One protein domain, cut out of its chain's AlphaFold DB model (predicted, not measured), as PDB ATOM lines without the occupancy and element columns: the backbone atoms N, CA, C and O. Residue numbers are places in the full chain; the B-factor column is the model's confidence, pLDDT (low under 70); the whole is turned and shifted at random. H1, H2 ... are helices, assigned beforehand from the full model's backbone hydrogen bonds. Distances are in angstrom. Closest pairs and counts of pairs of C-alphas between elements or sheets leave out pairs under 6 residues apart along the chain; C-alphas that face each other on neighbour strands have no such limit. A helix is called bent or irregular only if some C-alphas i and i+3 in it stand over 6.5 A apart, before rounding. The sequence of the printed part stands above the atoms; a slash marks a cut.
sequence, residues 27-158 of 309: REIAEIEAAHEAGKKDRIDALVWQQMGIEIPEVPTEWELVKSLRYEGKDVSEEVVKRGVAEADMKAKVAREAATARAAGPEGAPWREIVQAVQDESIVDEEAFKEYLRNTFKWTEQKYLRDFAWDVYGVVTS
ATOM      1  N   ARG A  27     180.068 161.501 171.365       93.62
ATOM      2  CA  ARG A  27     179.631 161.701 169.983       93.62
ATOM      3  C   ARG A  27     178.656 160.609 169.544       93.62
ATOM      4  O   ARG A  27     177.649 160.938 168.937       93.62
ATOM      5  N   GLU A  28     178.926 159.346 169.862       91.38
ATOM      6  CA  GLU A  28     178.017 158.234 169.541       91.38
ATOM      7  C   GLU A  28     176.676 158.377 170.273       91.38
ATOM      8  O   GLU A  28     175.626 158.170 169.671       91.38
ATOM      9  N   ILE A  29     176.698 158.794 171.545       91.88
ATOM     10  CA  ILE A  29     175.476 159.102 172.309       91.88
ATOM     11  C   ILE A  29     174.690 160.218 171.614       91.88
ATOM     12  O   ILE A  29     173.509 160.040 171.331       91.88
ATOM     13  N   ALA A  30     175.353 161.324 171.262       93.44
ATOM     14  CA  ALA A  30     174.708 162.442 170.580       93.44
ATOM     15  C   ALA A  30     174.139 162.054 169.204       93.44
ATOM     16  O   ALA A  30     173.086 162.549 168.815       93.44
ATOM     17  N   GLU A  31     174.805 161.164 168.461       94.44
ATOM     18  CA  GLU A  31     174.302 160.640 167.186       94.44
ATOM     19  C   GLU A  31     173.028 159.795 167.388       94.44
ATOM     20  O   GLU A  31     172.060 159.963 166.641       94.44
ATOM     21  N   ILE A  32     172.984 158.945 168.422       92.75
ATOM     22  CA  ILE A  32     171.798 158.146 168.776       92.75
ATOM     23  C   ILE A  32     170.642 159.047 169.231       92.75
ATOM     24  O   ILE A  32     169.508 158.878 168.779       92.75
ATOM     25  N   GLU A  33     170.919 160.023 170.093       94.56
ATOM     26  CA  GLU A  33     169.925 160.986 170.573       94.56
ATOM     27  C   GLU A  33     169.371 161.838 169.427       94.56
ATOM     28  O   GLU A  33     168.157 161.972 169.294       94.56
ATOM     29  N   ALA A  34     170.232 162.341 168.536       94.06
ATOM     30  CA  ALA A  34     169.802 163.102 167.366       94.06
ATOM     31  C   ALA A  34     168.929 162.265 166.419       94.06
ATOM     32  O   ALA A  34     167.932 162.768 165.898       94.06
ATOM     33  N   ALA A  35     169.267 160.987 166.212       92.81
ATOM     34  CA  ALA A  35     168.449 160.076 165.415       92.81
ATOM     35  C   ALA A  35     167.082 159.808 166.068       92.81
ATOM     36  O   ALA A  35     166.062 159.796 165.375       92.81
ATOM     37  N   HIS A  36     167.038 159.644 167.394       94.69
ATOM     38  CA  HIS A  36     165.789 159.494 168.146       94.69
ATOM     39  C   HIS A  36     164.907 160.742 168.050       94.69
ATOM     40  O   HIS A  36     163.722 160.619 167.739       94.69
ATOM     41  N   GLU A  37     165.472 161.938 168.247       93.94
ATOM     42  CA  GLU A  37     164.739 163.202 168.103       93.94
ATOM     43  C   GLU A  37     164.218 163.397 166.675       93.94
ATOM     44  O   GLU A  37     163.052 163.744 166.486       93.94
ATOM     45  N   ALA A  38     165.032 163.098 165.656       92.62
ATOM     46  CA  ALA A  38     164.595 163.147 164.261       92.62
ATOM     47  C   ALA A  38     163.430 162.177 163.986       92.62
ATOM     48  O   ALA A  38     162.486 162.529 163.277       92.62
ATOM     49  N   GLY A  39     163.454 160.988 164.598       93.38
ATOM     50  CA  GLY A  39     162.411 159.972 164.460       93.38
ATOM     51  C   GLY A  39     161.109 160.271 165.212       93.38
ATOM     52  O   GLY A  39     160.078 159.673 164.900       93.38
ATOM     53  N   LYS A  40     161.095 161.200 166.184       94.69
ATOM     54  CA  LYS A  40     159.867 161.559 166.924       94.69
ATOM     55  C   LYS A  40     158.757 162.022 165.994       94.69
ATOM     56  O   LYS A  40     157.612 161.615 166.179       94.69
ATOM     57  N   LYS A  41     159.102 162.832 164.992       93.25
ATOM     58  CA  LYS A  41     158.142 163.348 164.017       93.25
ATOM     59  C   LYS A  41     157.436 162.214 163.274       93.25
ATOM     60  O   LYS A  41     156.212 162.181 163.263       93.25
ATOM     61  N   ASP A  42     158.197 161.259 162.746       91.75
ATOM     62  CA  ASP A  42     157.645 160.133 161.987       91.75
ATOM     63  C   ASP A  42     156.731 159.253 162.855       91.75
ATOM     64  O   ASP A  42     155.693 158.784 162.390       91.75
ATOM     65  N   ARG A  43     157.068 159.066 164.139       94.44
ATOM     66  CA  ARG A  43     156.209 158.335 165.090       94.44
ATOM     67  C   ARG A  43     154.906 159.078 165.384       94.44
ATOM     68  O   ARG A  43     153.861 158.444 165.462       94.44
ATOM     69  N   ILE A  44     154.953 160.402 165.537       95.69
ATOM     70  CA  ILE A  44     153.748 161.223 165.730       95.69
ATOM     71  C   ILE A  44     152.871 161.188 164.475       95.69
ATOM     72  O   ILE A  44     151.663 160.987 164.584       95.69
ATOM     73  N   ASP A  45     153.467 161.322 163.289       93.94
ATOM     74  CA  ASP A  45     152.744 161.221 162.021       93.94
ATOM     75  C   ASP A  45     152.075 159.841 161.883       93.94
ATOM     76  O   ASP A  45     150.901 159.760 161.522       93.94
ATOM     77  N   ALA A  46     152.760 158.761 162.276       93.38
ATOM     78  CA  ALA A  46     152.187 157.416 162.303       93.38
ATOM     79  C   ALA A  46     150.992 157.284 163.266       93.38
ATOM     80  O   ALA A  46     149.990 156.667 162.900       93.38
ATOM     81  N   LEU A  47     151.048 157.898 164.457       95.50
ATOM     82  CA  LEU A  47     149.903 157.941 165.376       95.50
ATOM     83  C   LEU A  47     148.705 158.661 164.739       95.50
ATOM     84  O   LEU A  47     147.572 158.192 164.850       95.50
ATOM     85  N   VAL A  48     148.938 159.777 164.038       95.62
ATOM     86  CA  VAL A  48     147.877 160.498 163.313       95.62
ATOM     87  C   VAL A  48     147.273 159.611 162.224       95.62
ATOM     88  O   VAL A  48     146.051 159.504 162.123       95.62
ATOM     89  N   TRP A  49     148.105 158.936 161.428       94.56
ATOM     90  CA  TRP A  49     147.640 158.022 160.381       94.56
ATOM     91  C   TRP A  49     146.797 156.880 160.947       94.56
ATOM     92  O   TRP A  49     145.736 156.582 160.398       94.56
ATOM     93  N   GLN A  50     147.216 156.304 162.076       93.12
ATOM     94  CA  GLN A  50     146.480 155.247 162.765       93.12
ATOM     95  C   GLN A  50     145.080 155.714 163.186       93.12
ATOM     96  O   GLN A  50     144.102 155.009 162.939       93.12
ATOM     97  N   GLN A  51     144.953 156.919 163.752       93.06
ATOM     98  CA  GLN A  51     143.643 157.474 164.125       93.06
ATOM     99  C   GLN A  51     142.751 157.775 162.915       93.06
ATOM    100  O   GLN A  51     141.525 157.716 163.002       93.06
ATOM    101  N   MET A  52     143.357 158.071 161.766       92.56
ATOM    102  CA  MET A  52     142.651 158.269 160.499       92.56
ATOM    103  C   MET A  52     142.315 156.955 159.774       92.56
ATOM    104  O   MET A  52     141.727 156.997 158.690       92.56
ATOM    105  N   GLY A  53     142.692 155.798 160.335       91.25
ATOM    106  CA  GLY A  53     142.510 154.491 159.702       91.25
ATOM    107  C   GLY A  53     143.316 154.334 158.410       91.25
ATOM    108  O   GLY A  53     142.853 153.691 157.469       91.25
ATOM    109  N   ILE A  54     144.481 154.983 158.320       90.56
ATOM    110  CA  ILE A  54     145.385 154.873 157.175       90.56
ATOM    111  C   ILE A  54     146.411 153.779 157.473       90.56
ATOM    112  O   ILE A  54     147.222 153.912 158.386       90.56
ATOM    113  N   GLU A  55     146.404 152.722 156.668       86.88
ATOM    114  CA  GLU A  55     147.397 151.654 156.739       86.88
ATOM    115  C   GLU A  55     148.537 151.926 155.755       86.88
ATOM    116  O   GLU A  55     148.322 152.106 154.553       86.88
ATOM    117  N   ILE A  56     149.767 151.951 156.271       88.12
ATOM    118  CA  ILE A  56     150.976 151.985 155.449       88.12
ATOM    119  C   ILE A  56     151.420 150.539 155.222       88.12
ATOM    120  O   ILE A  56     151.567 149.807 156.201       88.12
ATOM    121  N   PRO A  57     151.654 150.110 153.969       86.75
ATOM    122  CA  PRO A  57     152.148 148.767 153.711       86.75
ATOM    123  C   PRO A  57     153.517 148.580 154.370       86.75
ATOM    124  O   PRO A  57     154.412 149.414 154.211       86.75
ATOM    125  N   GLU A  58     153.669 147.482 155.103       87.69
ATOM    126  CA  GLU A  58     154.945 147.110 155.703       87.69
ATOM    127  C   GLU A  58     155.971 146.774 154.618       87.69
ATOM    128  O   GLU A  58     155.653 146.169 153.587       87.69
ATOM    129  N   VAL A  59     157.217 147.179 154.856       89.50
ATOM    130  CA  VAL A  59     158.343 146.798 154.005       89.50
ATOM    131  C   VAL A  59     158.868 145.466 154.537       89.50
ATOM    132  O   VAL A  59     159.370 145.441 155.662       89.50
ATOM    133  N   PRO A  60     158.749 144.362 153.778       88.69
ATOM    134  CA  PRO A  60     159.224 143.069 154.236       88.69
ATOM    135  C   PRO A  60     160.744 143.085 154.350       88.69
ATOM    136  O   PRO A  60     161.451 143.654 153.513       88.69
ATOM    137  N   THR A  61     161.254 142.389 155.356       91.38
ATOM    138  CA  THR A  61     162.677 142.063 155.435       91.38
ATOM    139  C   THR A  61     163.079 141.134 154.287       91.38
ATOM    140  O   THR A  61     162.257 140.393 153.738       91.38
ATOM    141  N   GLU A  62     164.371 141.111 153.944       89.06
ATOM    142  CA  GLU A  62     164.887 140.171 152.939       89.06
ATOM    143  C   GLU A  62     164.533 138.720 153.293       89.06
ATOM    144  O   GLU A  62     164.148 137.945 152.422       89.06
ATOM    145  N   TRP A  63     164.590 138.357 154.576       88.19
ATOM    146  CA  TRP A  63     164.240 137.017 155.037       88.19
ATOM    147  C   TRP A  63     162.755 136.684 154.833       88.19
ATOM    148  O   TRP A  63     162.437 135.593 154.352       88.19
ATOM    149  N   GLU A  64     161.839 137.603 155.153       88.94
ATOM    150  CA  GLU A  64     160.398 137.411 154.928       88.94
ATOM    151  C   GLU A  64     160.082 137.257 153.444       88.94
ATOM    152  O   GLU A  64     159.303 136.382 153.058       88.94
ATOM    153  N   LEU A  65     160.738 138.064 152.608       89.19
ATOM    154  CA  LEU A  65     160.580 138.003 151.165       89.19
ATOM    155  C   LEU A  65     161.163 136.705 150.586       89.19
ATOM    156  O   LEU A  65     160.531 136.055 149.759       89.19
ATOM    157  N   VAL A  66     162.330 136.260 151.056       89.94
ATOM    158  CA  VAL A  66     162.904 134.957 150.677       89.94
ATOM    159  C   VAL A  66     161.958 133.821 151.059       89.94
ATOM    160  O   VAL A  66     161.753 132.888 150.277       89.94
ATOM    161  N   LYS A  67     161.371 133.880 152.257       92.12
ATOM    162  CA  LYS A  67     160.438 132.865 152.747       92.12
ATOM    163  C   LYS A  67     159.175 132.798 151.885       92.12
ATOM    164  O   LYS A  67     158.760 131.692 151.536       92.12
ATOM    165  N   SER A  68     158.590 133.941 151.524       88.94
ATOM    166  CA  SER A  68     157.394 133.991 150.673       88.94
ATOM    167  C   SER A  68     157.686 133.520 149.247       88.94
ATOM    168  O   SER A  68     157.001 132.630 148.747       88.94
ATOM    169  N   LEU A  69     158.767 134.005 148.629       90.00
ATOM    170  CA  LEU A  69     159.187 133.589 147.289       90.00
ATOM    171  C   LEU A  69     159.466 132.082 147.219       90.00
ATOM    172  O   LEU A  69     159.036 131.420 146.274       90.00
ATOM    173  N   ARG A  70     160.113 131.512 148.246       90.12
ATOM    174  CA  ARG A  70     160.358 130.064 148.333       90.12
ATOM    175  C   ARG A  70     159.058 129.267 148.434       90.12
ATOM    176  O   ARG A  70     158.944 128.228 147.790       90.12
ATOM    177  N   TYR A  71     158.093 129.736 149.225       90.81
ATOM    178  CA  TYR A  71     156.778 129.096 149.333       90.81
ATOM    179  C   TYR A  71     156.021 129.115 147.996       90.81
ATOM    180  O   TYR A  71     155.366 128.142 147.635       90.81
ATOM    181  N   GLU A  72     156.171 130.194 147.227       89.81
ATOM    182  CA  GLU A  72     155.557 130.371 145.908       89.81
ATOM    183  C   GLU A  72     156.319 129.677 144.762       89.81
ATOM    184  O   GLU A  72     155.895 129.759 143.609       89.81
ATOM    185  N   GLY A  73     157.440 129.003 145.046       89.31
ATOM    186  CA  GLY A  73     158.277 128.364 144.026       89.31
ATOM    187  C   GLY A  73     158.943 129.356 143.061       89.31
ATOM    188  O   GLY A  73     159.218 129.004 141.915       89.31
ATOM    189  N   LYS A  74     159.164 130.600 143.503       90.56
ATOM    190  CA  LYS A  74     159.779 131.682 142.721       90.56
ATOM    191  C   LYS A  74     161.293 131.748 142.928       90.56
ATOM    192  O   LYS A  74     161.837 131.149 143.853       90.56
ATOM    193  N   ASP A  75     161.962 132.495 142.050       86.25
ATOM    194  CA  ASP A  75     163.393 132.771 142.174       86.25
ATOM    195  C   ASP A  75     163.689 133.538 143.474       86.25
ATOM    196  O   ASP A  75     162.999 134.496 143.816       86.25
ATOM    197  N   VAL A  76     164.716 133.085 144.191       89.56
ATOM    198  CA  VAL A  76     165.206 133.647 145.460       89.56
ATOM    199  C   VAL A  76     166.631 134.182 145.317       89.56
ATOM    200  O   VAL A  76     167.346 134.320 146.310       89.56
ATOM    201  N   SER A  77     167.066 134.441 144.081       91.56
ATOM    202  CA  SER A  77     168.328 135.116 143.814       91.56
ATOM    203  C   SER A  77     168.393 136.457 144.552       91.56
ATOM    204  O   SER A  77     167.398 137.169 144.702       91.56
ATOM    205  N   GLU A  78     169.589 136.801 145.029       89.12
ATOM    206  CA  GLU A  78     169.834 138.011 145.824       89.12
ATOM    207  C   GLU A  78     169.343 139.283 145.111       89.12
ATOM    208  O   GLU A  78     168.792 140.181 145.742       89.12
ATOM    209  N   GLU A  79     169.473 139.338 143.784       91.31
ATOM    210  CA  GLU A  79     169.008 140.458 142.962       91.31
ATOM    211  C   GLU A  79     167.477 140.596 142.965       91.31
ATOM    212  O   GLU A  79     166.957 141.704 143.118       91.31
ATOM    213  N   VAL A  80     166.743 139.481 142.861       90.19
ATOM    214  CA  VAL A  80     165.272 139.470 142.920       90.19
ATOM    215  C   VAL A  80     164.779 139.885 144.304       90.19
ATOM    216  O   VAL A  80     163.850 140.688 144.405       90.19
ATOM    217  N   VAL A  81     165.426 139.395 145.365       90.56
ATOM    218  CA  VAL A  81     165.088 139.745 146.754       90.56
ATOM    219  C   VAL A  81     165.321 141.235 147.002       90.56
ATOM    220  O   VAL A  81     164.398 141.937 147.414       90.56
ATOM    221  N   LYS A  82     166.510 141.758 146.675       91.50
ATOM    222  CA  LYS A  82     166.829 143.185 146.853       91.50
ATOM    223  C   LYS A  82     165.891 144.088 146.067       91.50
ATOM    224  O   LYS A  82     165.413 145.091 146.594       91.50
ATOM    225  N   ARG A  83     165.589 143.726 144.818       92.44
ATOM    226  CA  ARG A  83     164.635 144.473 143.996       92.44
ATOM    227  C   ARG A  83     163.233 144.456 144.605       92.44
ATOM    228  O   ARG A  83     162.587 145.497 144.632       92.44
ATOM    229  N   GLY A  84     162.771 143.312 145.105       89.00
ATOM    230  CA  GLY A  84     161.457 143.205 145.741       89.00
ATOM    231  C   GLY A  84     161.342 144.044 147.016       89.00
ATOM    232  O   GLY A  84     160.341 144.737 147.189       89.00
ATOM    233  N   VAL A  85     162.381 144.061 147.861       91.06
ATOM    234  CA  VAL A  85     162.441 144.948 149.039       91.06
ATOM    235  C   VAL A  85     162.429 146.416 148.611       91.06
ATOM    236  O   VAL A  85     161.643 147.196 149.142       91.06
ATOM    237  N   ALA A  86     163.219 146.795 147.603       91.94
ATOM    238  CA  ALA A  86     163.252 148.168 147.093       91.94
ATOM    239  C   ALA A  86     161.905 148.616 146.490       91.94
ATOM    240  O   ALA A  86     161.476 149.752 146.686       91.94
ATOM    241  N   GLU A  87     161.208 147.734 145.768       92.81
ATOM    242  CA  GLU A  87     159.868 148.014 145.239       92.81
ATOM    243  C   GLU A  87     158.831 148.175 146.364       92.81
ATOM    244  O   GLU A  87     157.958 149.044 146.274       92.81
ATOM    245  N   ALA A  88     158.916 147.368 147.427       90.94
ATOM    246  CA  ALA A  88     158.056 147.499 148.601       90.94
ATOM    247  C   ALA A  88     158.334 148.797 149.374       90.94
ATOM    248  O   ALA A  88     157.391 149.506 149.726       90.94
ATOM    249  N   ASP A  89     159.606 149.158 149.551       92.62
ATOM    250  CA  ASP A  89     160.023 150.414 150.178       92.62
ATOM    251  C   ASP A  89     159.515 151.635 149.401       92.62
ATOM    252  O   ASP A  89     158.898 152.537 149.968       92.62
ATOM    253  N   MET A  90     159.644 151.623 148.070       93.19
ATOM    254  CA  MET A  90     159.081 152.672 147.216       93.19
ATOM    255  C   MET A  90     157.561 152.798 147.375       93.19
ATOM    256  O   MET A  90     157.044 153.912 147.470       93.19
ATOM    257  N   LYS A  91     156.826 151.678 147.434       92.19
ATOM    258  CA  LYS A  91     155.372 151.699 147.668       92.19
ATOM    259  C   LYS A  91     155.026 152.262 149.043       92.19
ATOM    260  O   LYS A  91     154.119 153.087 149.136       92.19
ATOM    261  N   ALA A  92     155.748 151.855 150.085       91.31
ATOM    262  CA  ALA A  92     155.565 152.377 151.434       91.31
ATOM    263  C   ALA A  92     155.844 153.883 151.489       91.31
ATOM    264  O   ALA A  92     155.060 154.628 152.072       91.31
ATOM    265  N   LYS A  93     156.893 154.359 150.812       92.25
ATOM    266  CA  LYS A  93     157.211 155.787 150.720       92.25
ATOM    267  C   LYS A  93     156.094 156.590 150.049       92.25
ATOM    268  O   LYS A  93     155.656 157.591 150.609       92.25
ATOM    269  N   VAL A  94     155.586 156.129 148.905       92.75
ATOM    270  CA  VAL A  94     154.457 156.784 148.215       92.75
ATOM    271  C   VAL A  94     153.203 156.790 149.096       92.75
ATOM    272  O   VAL A  94     152.509 157.803 149.178       92.75
ATOM    273  N   ALA A  95     152.923 155.686 149.796       91.50
ATOM    274  CA  ALA A  95     151.799 155.605 150.727       91.50
ATOM    275  C   ALA A  95     151.950 156.585 151.902       91.50
ATOM    276  O   ALA A  95     150.980 157.251 152.256       91.50
ATOM    277  N   ARG A  96     153.160 156.728 152.462       92.12
ATOM    278  CA  ARG A  96     153.460 157.704 153.522       92.12
ATOM    279  C   ARG A  96     153.251 159.132 153.039       92.12
ATOM    280  O   ARG A  96     152.563 159.889 153.706       92.12
ATOM    281  N   GLU A  97     153.760 159.491 151.861       92.19
ATOM    282  CA  GLU A  97     153.562 160.830 151.286       92.19
ATOM    283  C   GLU A  97     152.070 161.154 151.096       92.19
ATOM    284  O   GLU A  97     151.609 162.241 151.461       92.19
ATOM    285  N   ALA A  98     151.289 160.191 150.597       91.69
ATOM    286  CA  ALA A  98     149.840 160.334 150.469       91.69
ATOM    287  C   ALA A  98     149.139 160.450 151.836       91.69
ATOM    288  O   ALA A  98     148.233 161.273 151.997       91.69
ATOM    289  N   ALA A  99     149.567 159.666 152.829       92.25
ATOM    290  CA  ALA A  99     149.047 159.712 154.191       92.25
ATOM    291  C   ALA A  99     149.328 161.064 154.859       92.25
ATOM    292  O   ALA A  99     148.410 161.676 155.404       92.25
ATOM    293  N   THR A 100     150.552 161.583 154.739       92.12
ATOM    294  CA  THR A 100     150.927 162.921 155.214       92.12
ATOM    295  C   THR A 100     150.079 163.998 154.547       92.12
ATOM    296  O   THR A 100     149.558 164.877 155.232       92.12
ATOM    297  N   ALA A 101     149.883 163.931 153.226       92.38
ATOM    298  CA  ALA A 101     149.055 164.898 152.507       92.38
ATOM    299  C   ALA A 101     147.587 164.860 152.967       92.38
ATOM    300  O   ALA A 101     146.964 165.906 153.155       92.38
ATOM    301  N   ARG A 102     147.039 163.662 153.204       92.56
ATOM    302  CA  ARG A 102     145.680 163.491 153.732       92.56
ATOM    303  C   ARG A 102     145.560 163.999 155.170       92.56
ATOM    304  O   ARG A 102     144.613 164.724 155.475       92.56
ATOM    305  N   ALA A 103     146.534 163.692 156.025       92.38
ATOM    306  CA  ALA A 103     146.615 164.205 157.391       92.38
ATOM    307  C   ALA A 103     146.740 165.738 157.425       92.38
ATOM    308  O   ALA A 103     146.183 166.393 158.307       92.38
ATOM    309  N   ALA A 104     147.397 166.333 156.425       91.31
ATOM    310  CA  ALA A 104     147.476 167.781 156.247       91.31
ATOM    311  C   ALA A 104     146.136 168.437 155.841       91.31
ATOM    312  O   ALA A 104     145.995 169.660 155.943       91.31
ATOM    313  N   GLY A 105     145.146 167.647 155.422       92.06
ATOM    314  CA  GLY A 105     143.806 168.103 155.064       92.06
ATOM    315  C   GLY A 105     142.836 168.241 156.251       92.06
ATOM    316  O   GLY A 105     143.239 168.121 157.413       92.06
ATOM    317  N   PRO A 106     141.539 168.478 155.966       92.31
ATOM    318  CA  PRO A 106     140.498 168.667 156.982       92.31
ATOM    319  C   PRO A 106     140.297 167.456 157.900       92.31
ATOM    320  O   PRO A 106     140.039 167.624 159.085       92.31
ATOM    321  N   GLU A 107     140.448 166.239 157.370       88.88
ATOM    322  CA  GLU A 107     140.264 164.995 158.134       88.88
ATOM    323  C   GLU A 107     141.328 164.812 159.226       88.88
ATOM    324  O   GLU A 107     141.040 164.245 160.278       88.88
ATOM    325  N   GLY A 108     142.550 165.301 158.995       91.94
ATOM    326  CA  GLY A 108     143.641 165.226 159.966       91.94
ATOM    327  C   GLY A 108     143.803 166.473 160.835       91.94
ATOM    328  O   GLY A 108     144.628 166.469 161.747       91.94
ATOM    329  N   ALA A 109     143.045 167.544 160.574       93.94
ATOM    330  CA  ALA A 109     143.154 168.795 161.325       93.94
ATOM    331  C   ALA A 109     142.897 168.617 162.837       93.94
ATOM    332  O   ALA A 109     143.755 169.052 163.604       93.94
ATOM    333  N   PRO A 110     141.842 167.900 163.290       93.12
ATOM    334  CA  PRO A 110     141.600 167.718 164.723       93.12
ATOM    335  C   PRO A 110     142.753 167.008 165.441       93.12
ATOM    336  O   PRO A 110     143.127 167.393 166.541       93.12
ATOM    337  N   TRP A 111     143.364 165.998 164.816       95.56
ATOM    338  CA  TRP A 111     144.490 165.264 165.402       95.56
ATOM    339  C   TRP A 111     145.754 166.118 165.474       95.56
ATOM    340  O   TRP A 111     146.461 166.099 166.479       95.56
ATOM    341  N   ARG A 112     146.023 166.912 164.433       95.12
ATOM    342  CA  ARG A 112     147.178 167.817 164.408       95.12
ATOM    343  C   ARG A 112     147.049 168.977 165.387       95.12
ATOM    344  O   ARG A 112     148.066 169.382 165.934       95.12
ATOM    345  N   GLU A 113     145.843 169.478 165.641       95.25
ATOM    346  CA  GLU A 113     145.611 170.477 166.695       95.25
ATOM    347  C   GLU A 113     145.994 169.929 168.074       95.25
ATOM    348  O   GLU A 113     146.633 170.624 168.860       95.25
ATOM    349  N   ILE A 114     145.679 168.659 168.349       95.69
ATOM    350  CA  ILE A 114     146.101 167.994 169.589       95.69
ATOM    351  C   ILE A 114     147.618 167.852 169.622       95.69
ATOM    352  O   ILE A 114     148.228 168.220 170.616       95.69
ATOM    353  N   VAL A 115     148.241 167.382 168.536       96.69
ATOM    354  CA  VAL A 115     149.708 167.285 168.446       96.69
ATOM    355  C   VAL A 115     150.373 168.631 168.737       96.69
ATOM    356  O   VAL A 115     151.283 168.689 169.556       96.69
ATOM    357  N   GLN A 116     149.892 169.710 168.114       95.75
ATOM    358  CA  GLN A 116     150.413 171.059 168.326       95.75
ATOM    359  C   GLN A 116     150.250 171.512 169.775       95.75
ATOM    360  O   GLN A 116     151.196 172.040 170.344       95.75
ATOM    361  N   ALA A 117     149.087 171.271 170.383       95.00
ATOM    362  CA  ALA A 117     148.854 171.617 171.779       95.00
ATOM    363  C   ALA A 117     149.751 170.815 172.734       95.00
ATOM    364  O   ALA A 117     150.234 171.368 173.713       95.00
ATOM    365  N   VAL A 118     150.005 169.533 172.445       95.50
ATOM    366  CA  VAL A 118     150.908 168.688 173.245       95.50
ATOM    367  C   VAL A 118     152.372 169.119 173.116       95.50
ATOM    368  O   VAL A 118     153.136 168.976 174.065       95.50
ATOM    369  N   GLN A 119     152.763 169.645 171.955       94.25
ATOM    370  CA  GLN A 119     154.109 170.161 171.682       94.25
ATOM    371  C   GLN A 119     154.299 171.630 172.091       94.25
ATOM    372  O   GLN A 119     155.385 172.174 171.889       94.25
ATOM    373  N   ASP A 120     153.261 172.281 172.615       93.12
ATOM    374  CA  ASP A 120     153.313 173.683 173.014       93.12
ATOM    375  C   ASP A 120     154.274 173.882 174.195       93.12
ATOM    376  O   ASP A 120     154.299 173.089 175.137       93.12
ATOM    377  N   GLU A 121     155.044 174.972 174.170       86.94
ATOM    378  CA  GLU A 121     156.042 175.286 175.201       86.94
ATOM    379  C   GLU A 121     155.432 175.472 176.604       86.94
ATOM    380  O   GLU A 121     156.154 175.417 177.598       86.94
ATOM    381  N   SER A 122     154.114 175.678 176.716       87.56
ATOM    382  CA  SER A 122     153.407 175.707 178.001       87.56
ATOM    383  C   SER A 122     153.288 174.335 178.675       87.56
ATOM    384  O   SER A 122     153.100 174.275 179.893       87.56
ATOM    385  N   ILE A 123     153.438 173.232 177.931       91.00
ATOM    386  CA  ILE A 123     153.442 171.870 178.473       91.00
ATOM    387  C   ILE A 123     154.883 171.468 178.787       91.00
ATOM    388  O   ILE A 123     155.554 170.760 178.041       91.00
ATOM    389  N   VAL A 124     155.364 171.961 179.926       88.00
ATOM    390  CA  VAL A 124     156.751 171.760 180.379       88.00
ATOM    391  C   VAL A 124     156.964 170.448 181.137       88.00
ATOM    392  O   VAL A 124     158.096 169.979 181.250       88.00
ATOM    393  N   ASP A 125     155.892 169.862 181.670       91.25
ATOM    394  CA  ASP A 125     155.925 168.644 182.473       91.25
ATOM    395  C   ASP A 125     154.586 167.880 182.435       91.25
ATOM    396  O   ASP A 125     153.606 168.278 181.795       91.25
ATOM    397  N   GLU A 126     154.551 166.745 183.136       95.50
ATOM    398  CA  GLU A 126     153.389 165.859 183.160       95.50
ATOM    399  C   GLU A 126     152.190 166.473 183.900       95.50
ATOM    400  O   GLU A 126     151.042 166.135 183.600       95.50
ATOM    401  N   GLU A 127     152.416 167.370 184.865       96.00
ATOM    402  CA  GLU A 127     151.328 168.034 185.585       96.00
ATOM    403  C   GLU A 127     150.617 169.038 184.677       96.00
ATOM    404  O   GLU A 127     149.388 168.983 184.563       96.00
ATOM    405  N   ALA A 128     151.383 169.868 183.964       94.19
ATOM    406  CA  ALA A 128     150.873 170.780 182.946       94.19
ATOM    407  C   ALA A 128     150.116 170.019 181.844       94.19
ATOM    408  O   ALA A 128     149.004 170.398 181.461       94.19
ATOM    409  N   PHE A 129     150.653 168.879 181.395       96.81
ATOM    410  CA  PHE A 129     149.981 168.022 180.420       96.81
ATOM    411  C   PHE A 129     148.647 167.467 180.948       96.81
ATOM    412  O   PHE A 129     147.611 167.536 180.279       96.81
ATOM    413  N   LYS A 130     148.625 166.955 182.184       95.38
ATOM    414  CA  LYS A 130     147.395 166.470 182.831       95.38
ATOM    415  C   LYS A 130     146.360 167.582 182.997       95.38
ATOM    416  O   LYS A 130     145.162 167.313 182.870       95.38
ATOM    417  N   GLU A 131     146.785 168.807 183.288       94.56
ATOM    418  CA  GLU A 131     145.899 169.968 183.358       94.56
ATOM    419  C   GLU A 131     145.293 170.306 181.990       94.56
ATOM    420  O   GLU A 131     144.068 170.441 181.888       94.56
ATOM    421  N   TYR A 132     146.109 170.339 180.932       94.56
ATOM    422  CA  TYR A 132     145.637 170.482 179.552       94.56
ATOM    423  C   TYR A 132     144.549 169.451 179.222       94.56
ATOM    424  O   TYR A 132     143.465 169.819 178.761       94.56
ATOM    425  N   LEU A 133     144.772 168.168 179.531       95.06
ATOM    426  CA  LEU A 133     143.785 167.119 179.259       95.06
ATOM    427  C   LEU A 133     142.463 167.341 180.000       95.06
ATOM    428  O   LEU A 133     141.394 167.162 179.411       95.06
ATOM    429  N   ARG A 134     142.517 167.736 181.280       92.44
ATOM    430  CA  ARG A 134     141.316 168.006 182.092       92.44
ATOM    431  C   ARG A 134     140.517 169.188 181.552       92.44
ATOM    432  O   ARG A 134     139.288 169.152 181.584       92.44
ATOM    433  N   ASN A 135     141.198 170.224 181.069       93.38
ATOM    434  CA  ASN A 135     140.559 171.445 180.590       93.38
ATOM    435  C   ASN A 135     140.019 171.309 179.159       93.38
ATOM    436  O   ASN A 135     138.964 171.875 178.861       93.38
ATOM    437  N   THR A 136     140.687 170.528 178.311       94.12
ATOM    438  CA  THR A 136     140.353 170.376 176.887       94.12
ATOM    439  C   THR A 136     139.368 169.230 176.638       94.12
ATOM    440  O   THR A 136     138.393 169.397 175.904       94.12
ATOM    441  N   PHE A 137     139.552 168.077 177.294       94.62
ATOM    442  CA  PHE A 137     138.756 166.864 177.067       94.62
ATOM    443  C   PHE A 137     137.961 166.471 178.317       94.62
ATOM    444  O   PHE A 137     138.287 165.505 179.014       94.62
ATOM    445  N   LYS A 138     136.900 167.229 178.608       91.25
ATOM    446  CA  LYS A 138     136.121 167.133 179.857       91.25
ATOM    447  C   LYS A 138     135.218 165.903 179.946       91.25
ATOM    448  O   LYS A 138     134.880 165.473 181.046       91.25
ATOM    449  N   TRP A 139     134.798 165.347 178.812       91.94
ATOM    450  CA  TRP A 139     133.722 164.354 178.770       91.94
ATOM    451  C   TRP A 139     134.244 162.927 178.600       91.94
ATOM    452  O   TRP A 139     135.289 162.696 177.987       91.94
ATOM    453  N   THR A 140     133.512 161.937 179.113       88.75
ATOM    454  CA  THR A 140     133.890 160.516 179.002       88.75
ATOM    455  C   THR A 140     134.020 160.066 177.547       88.75
ATOM    456  O   THR A 140     134.969 159.361 177.218       88.75
ATOM    457  N   GLU A 141     133.134 160.542 176.671       92.50
ATOM    458  CA  GLU A 141     133.117 160.237 175.232       92.50
ATOM    459  C   GLU A 141     134.408 160.659 174.513       92.50
ATOM    460  O   GLU A 141     134.780 160.062 173.513       92.50
ATOM    461  N   GLN A 142     135.154 161.620 175.067       93.88
ATOM    462  CA  GLN A 142     136.429 162.105 174.526       93.88
ATOM    463  C   GLN A 142     137.636 161.277 174.996       93.88
ATOM    464  O   GLN A 142     138.776 161.721 174.872       93.88
ATOM    465  N   LYS A 143     137.422 160.083 175.571       93.38
ATOM    466  CA  LYS A 143     138.515 159.221 176.051       93.38
ATOM    467  C   LYS A 143     139.549 158.950 174.960       93.38
ATOM    468  O   LYS A 143     140.731 159.096 175.229       93.38
ATOM    469  N   TYR A 144     139.103 158.640 173.749       92.25
ATOM    470  CA  TYR A 144     139.989 158.346 172.624       92.25
ATOM    471  C   TYR A 144     140.914 159.529 172.266       92.25
ATOM    472  O   TYR A 144     142.064 159.316 171.903       92.25
ATOM    473  N   LEU A 145     140.455 160.778 172.447       95.06
ATOM    474  CA  LEU A 145     141.281 161.979 172.261       95.06
ATOM    475  C   LEU A 145     142.335 162.122 173.366       95.06
ATOM    476  O   LEU A 145     143.466 162.509 173.089       95.06
ATOM    477  N   ARG A 146     141.980 161.784 174.615       95.31
ATOM    478  CA  ARG A 146     142.935 161.764 175.735       95.31
ATOM    479  C   ARG A 146     143.988 160.677 175.562       95.31
ATOM    480  O   ARG A 146     145.150 160.946 175.832       95.31
ATOM    481  N   ASP A 147     143.577 159.485 175.139       95.50
ATOM    482  CA  ASP A 147     144.491 158.369 174.878       95.50
ATOM    483  C   ASP A 147     145.492 158.765 173.779       95.50
ATOM    484  O   ASP A 147     146.696 158.705 174.000       95.50
ATOM    485  N   PHE A 148     145.005 159.316 172.659       97.06
ATOM    486  CA  PHE A 148     145.866 159.828 171.590       97.06
ATOM    487  C   PHE A 148     146.835 160.919 172.077       97.06
ATOM    488  O   PHE A 148     148.021 160.887 171.761       97.06
ATOM    489  N   ALA A 149     146.357 161.880 172.873       97.00
ATOM    490  CA  ALA A 149     147.219 162.914 173.437       97.00
ATOM    491  C   ALA A 149     148.306 162.323 174.357       97.00
ATOM    492  O   ALA A 149     149.437 162.805 174.335       97.00
ATOM    493  N   TRP A 150     147.989 161.283 175.141       97.19
ATOM    494  CA  TRP A 150     148.969 160.553 175.956       97.19
ATOM    495  C   TRP A 150     150.022 159.856 175.099       97.19
ATOM    496  O   TRP A 150     151.205 159.934 175.429       97.19
ATOM    497  N   ASP A 151     149.618 159.231 173.993       97.69
ATOM    498  CA  ASP A 151     150.549 158.586 173.064       97.69
ATOM    499  C   ASP A 151     151.517 159.615 172.457       97.69
ATOM    500  O   ASP A 151     152.733 159.404 172.441       97.69
ATOM    501  N   VAL A 152     151.005 160.778 172.034       97.38
ATOM    502  CA  VAL A 152     151.837 161.887 171.533       97.38
ATOM    503  C   VAL A 152     152.776 162.404 172.623       97.38
ATOM    504  O   VAL A 152     153.971 162.559 172.370       97.38
ATOM    505  N   TYR A 153     152.272 162.635 173.837       96.94
ATOM    506  CA  TYR A 153     153.082 163.102 174.964       96.94
ATOM    507  C   TYR A 153     154.201 162.109 175.303       96.94
ATOM    508  O   TYR A 153     155.348 162.512 175.502       96.94
ATOM    509  N   GLY A 154     153.908 160.805 175.282       96.12
ATOM    510  CA  GLY A 154     154.903 159.748 175.452       96.12
ATOM    511  C   GLY A 154     155.994 159.796 174.380       96.12
ATOM    512  O   GLY A 154     157.177 159.684 174.690       96.12
ATOM    513  N   VAL A 155     155.631 160.044 173.118       96.19
ATOM    514  CA  VAL A 155     156.605 160.204 172.028       96.19
ATOM    515  C   VAL A 155     157.465 161.457 172.216       96.19
ATOM    516  O   VAL A 155     158.688 161.367 172.072       96.19
ATOM    517  N   VAL A 156     156.861 162.597 172.561       94.88
ATOM    518  CA  VAL A 156     157.559 163.880 172.774       94.88
ATOM    519  C   VAL A 156     158.547 163.793 173.936       94.88
ATOM    520  O   VAL A 156     159.690 164.231 173.799       94.88
ATOM    521  N   THR A 157     158.145 163.175 175.046       94.38
ATOM    522  CA  THR A 157     158.957 163.076 176.271       94.38
ATOM    523  C   THR A 157     159.898 161.875 176.305       94.38
ATOM    524  O   THR A 157     160.783 161.812 177.158       94.38
ATOM    525  N   SER A 158     159.755 160.926 175.372       94.69
ATOM    526  CA  SER A 158     160.646 159.767 175.300       94.69
ATOM    527  C   SER A 158     162.106 160.170 175.095       94.69
ATOM    528  O   SER A 158     162.424 161.075 174.316       94.69
TER     529      SER A 158
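Overview. This is residues 27 to 158 of the 309 residues of an uncharacterized protein of Actinobacteria bacterium OV450 (UniProt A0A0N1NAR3). Two long helices, H1 and H3, meet near their ends at a corner; H4, H5 and H6 make a head beside it, and H3 with the short H2 makes an arm reaching away. Residues 27 to 35 of H1 stick out. The printed part has 132 residues with six named helices, H1 to H6 in order, and no named strand: all helix. It is loose, with a radius of gyration of the C-alphas of 19.4 A and spans of 59 by 41 by 23 A.

Along the chain. H1, residues 27 to 51, 36.7 A long, begins with C-alpha 27 at (179.631, 161.701, 169.983) and has a kink of 26 degrees near residue 40; it is neither bent nor irregular, but only just: C-alphas 38 and 41 are 6.5 A apart. H2 is residues 62 to 71, and H3 residues 78 to 103, 36.9 A. H4, residues 106 to 118, is irregular: C-alphas 107 and 110 are 7.3 A apart. H5 is residues 126 to 136. H6, residues 140 to 157, 25.3 A, is irregular, with C-alphas 141 and 144 7.6 A apart, and ends with C-alpha 157 at (158.957, 163.076, 176.271).

Arrangement. H1 and H6 touch at a shallow tilt of 19 degrees, opposite ways; the closest C-alphas, of Ile 44 and Val 152, are 6.1 A apart. H1 touches H3 at a steep 63 degrees, C-alphas 49 and 99 at 6.6 A. H2 touches H3, C-alphas 62 and 81 at 6.2 A. H4 touches H6, C-alphas 118 and 153 at 6.2 A. H5 and H6, a hairpin, only just touch, with 3 pairs of C-alphas within 8 A. O i to N i+4 pairs are all within hydrogen-bond range in H2, H3 and H5, and 19 of 21 in H1, 7 of 9 in H4, 12 of 14 in H6.

Size, cuts and confidence. C-alphas 73 and 135 are farthest apart, 59.2 A. The printed part has no cut and no long link; no printed residue is under pLDDT 70.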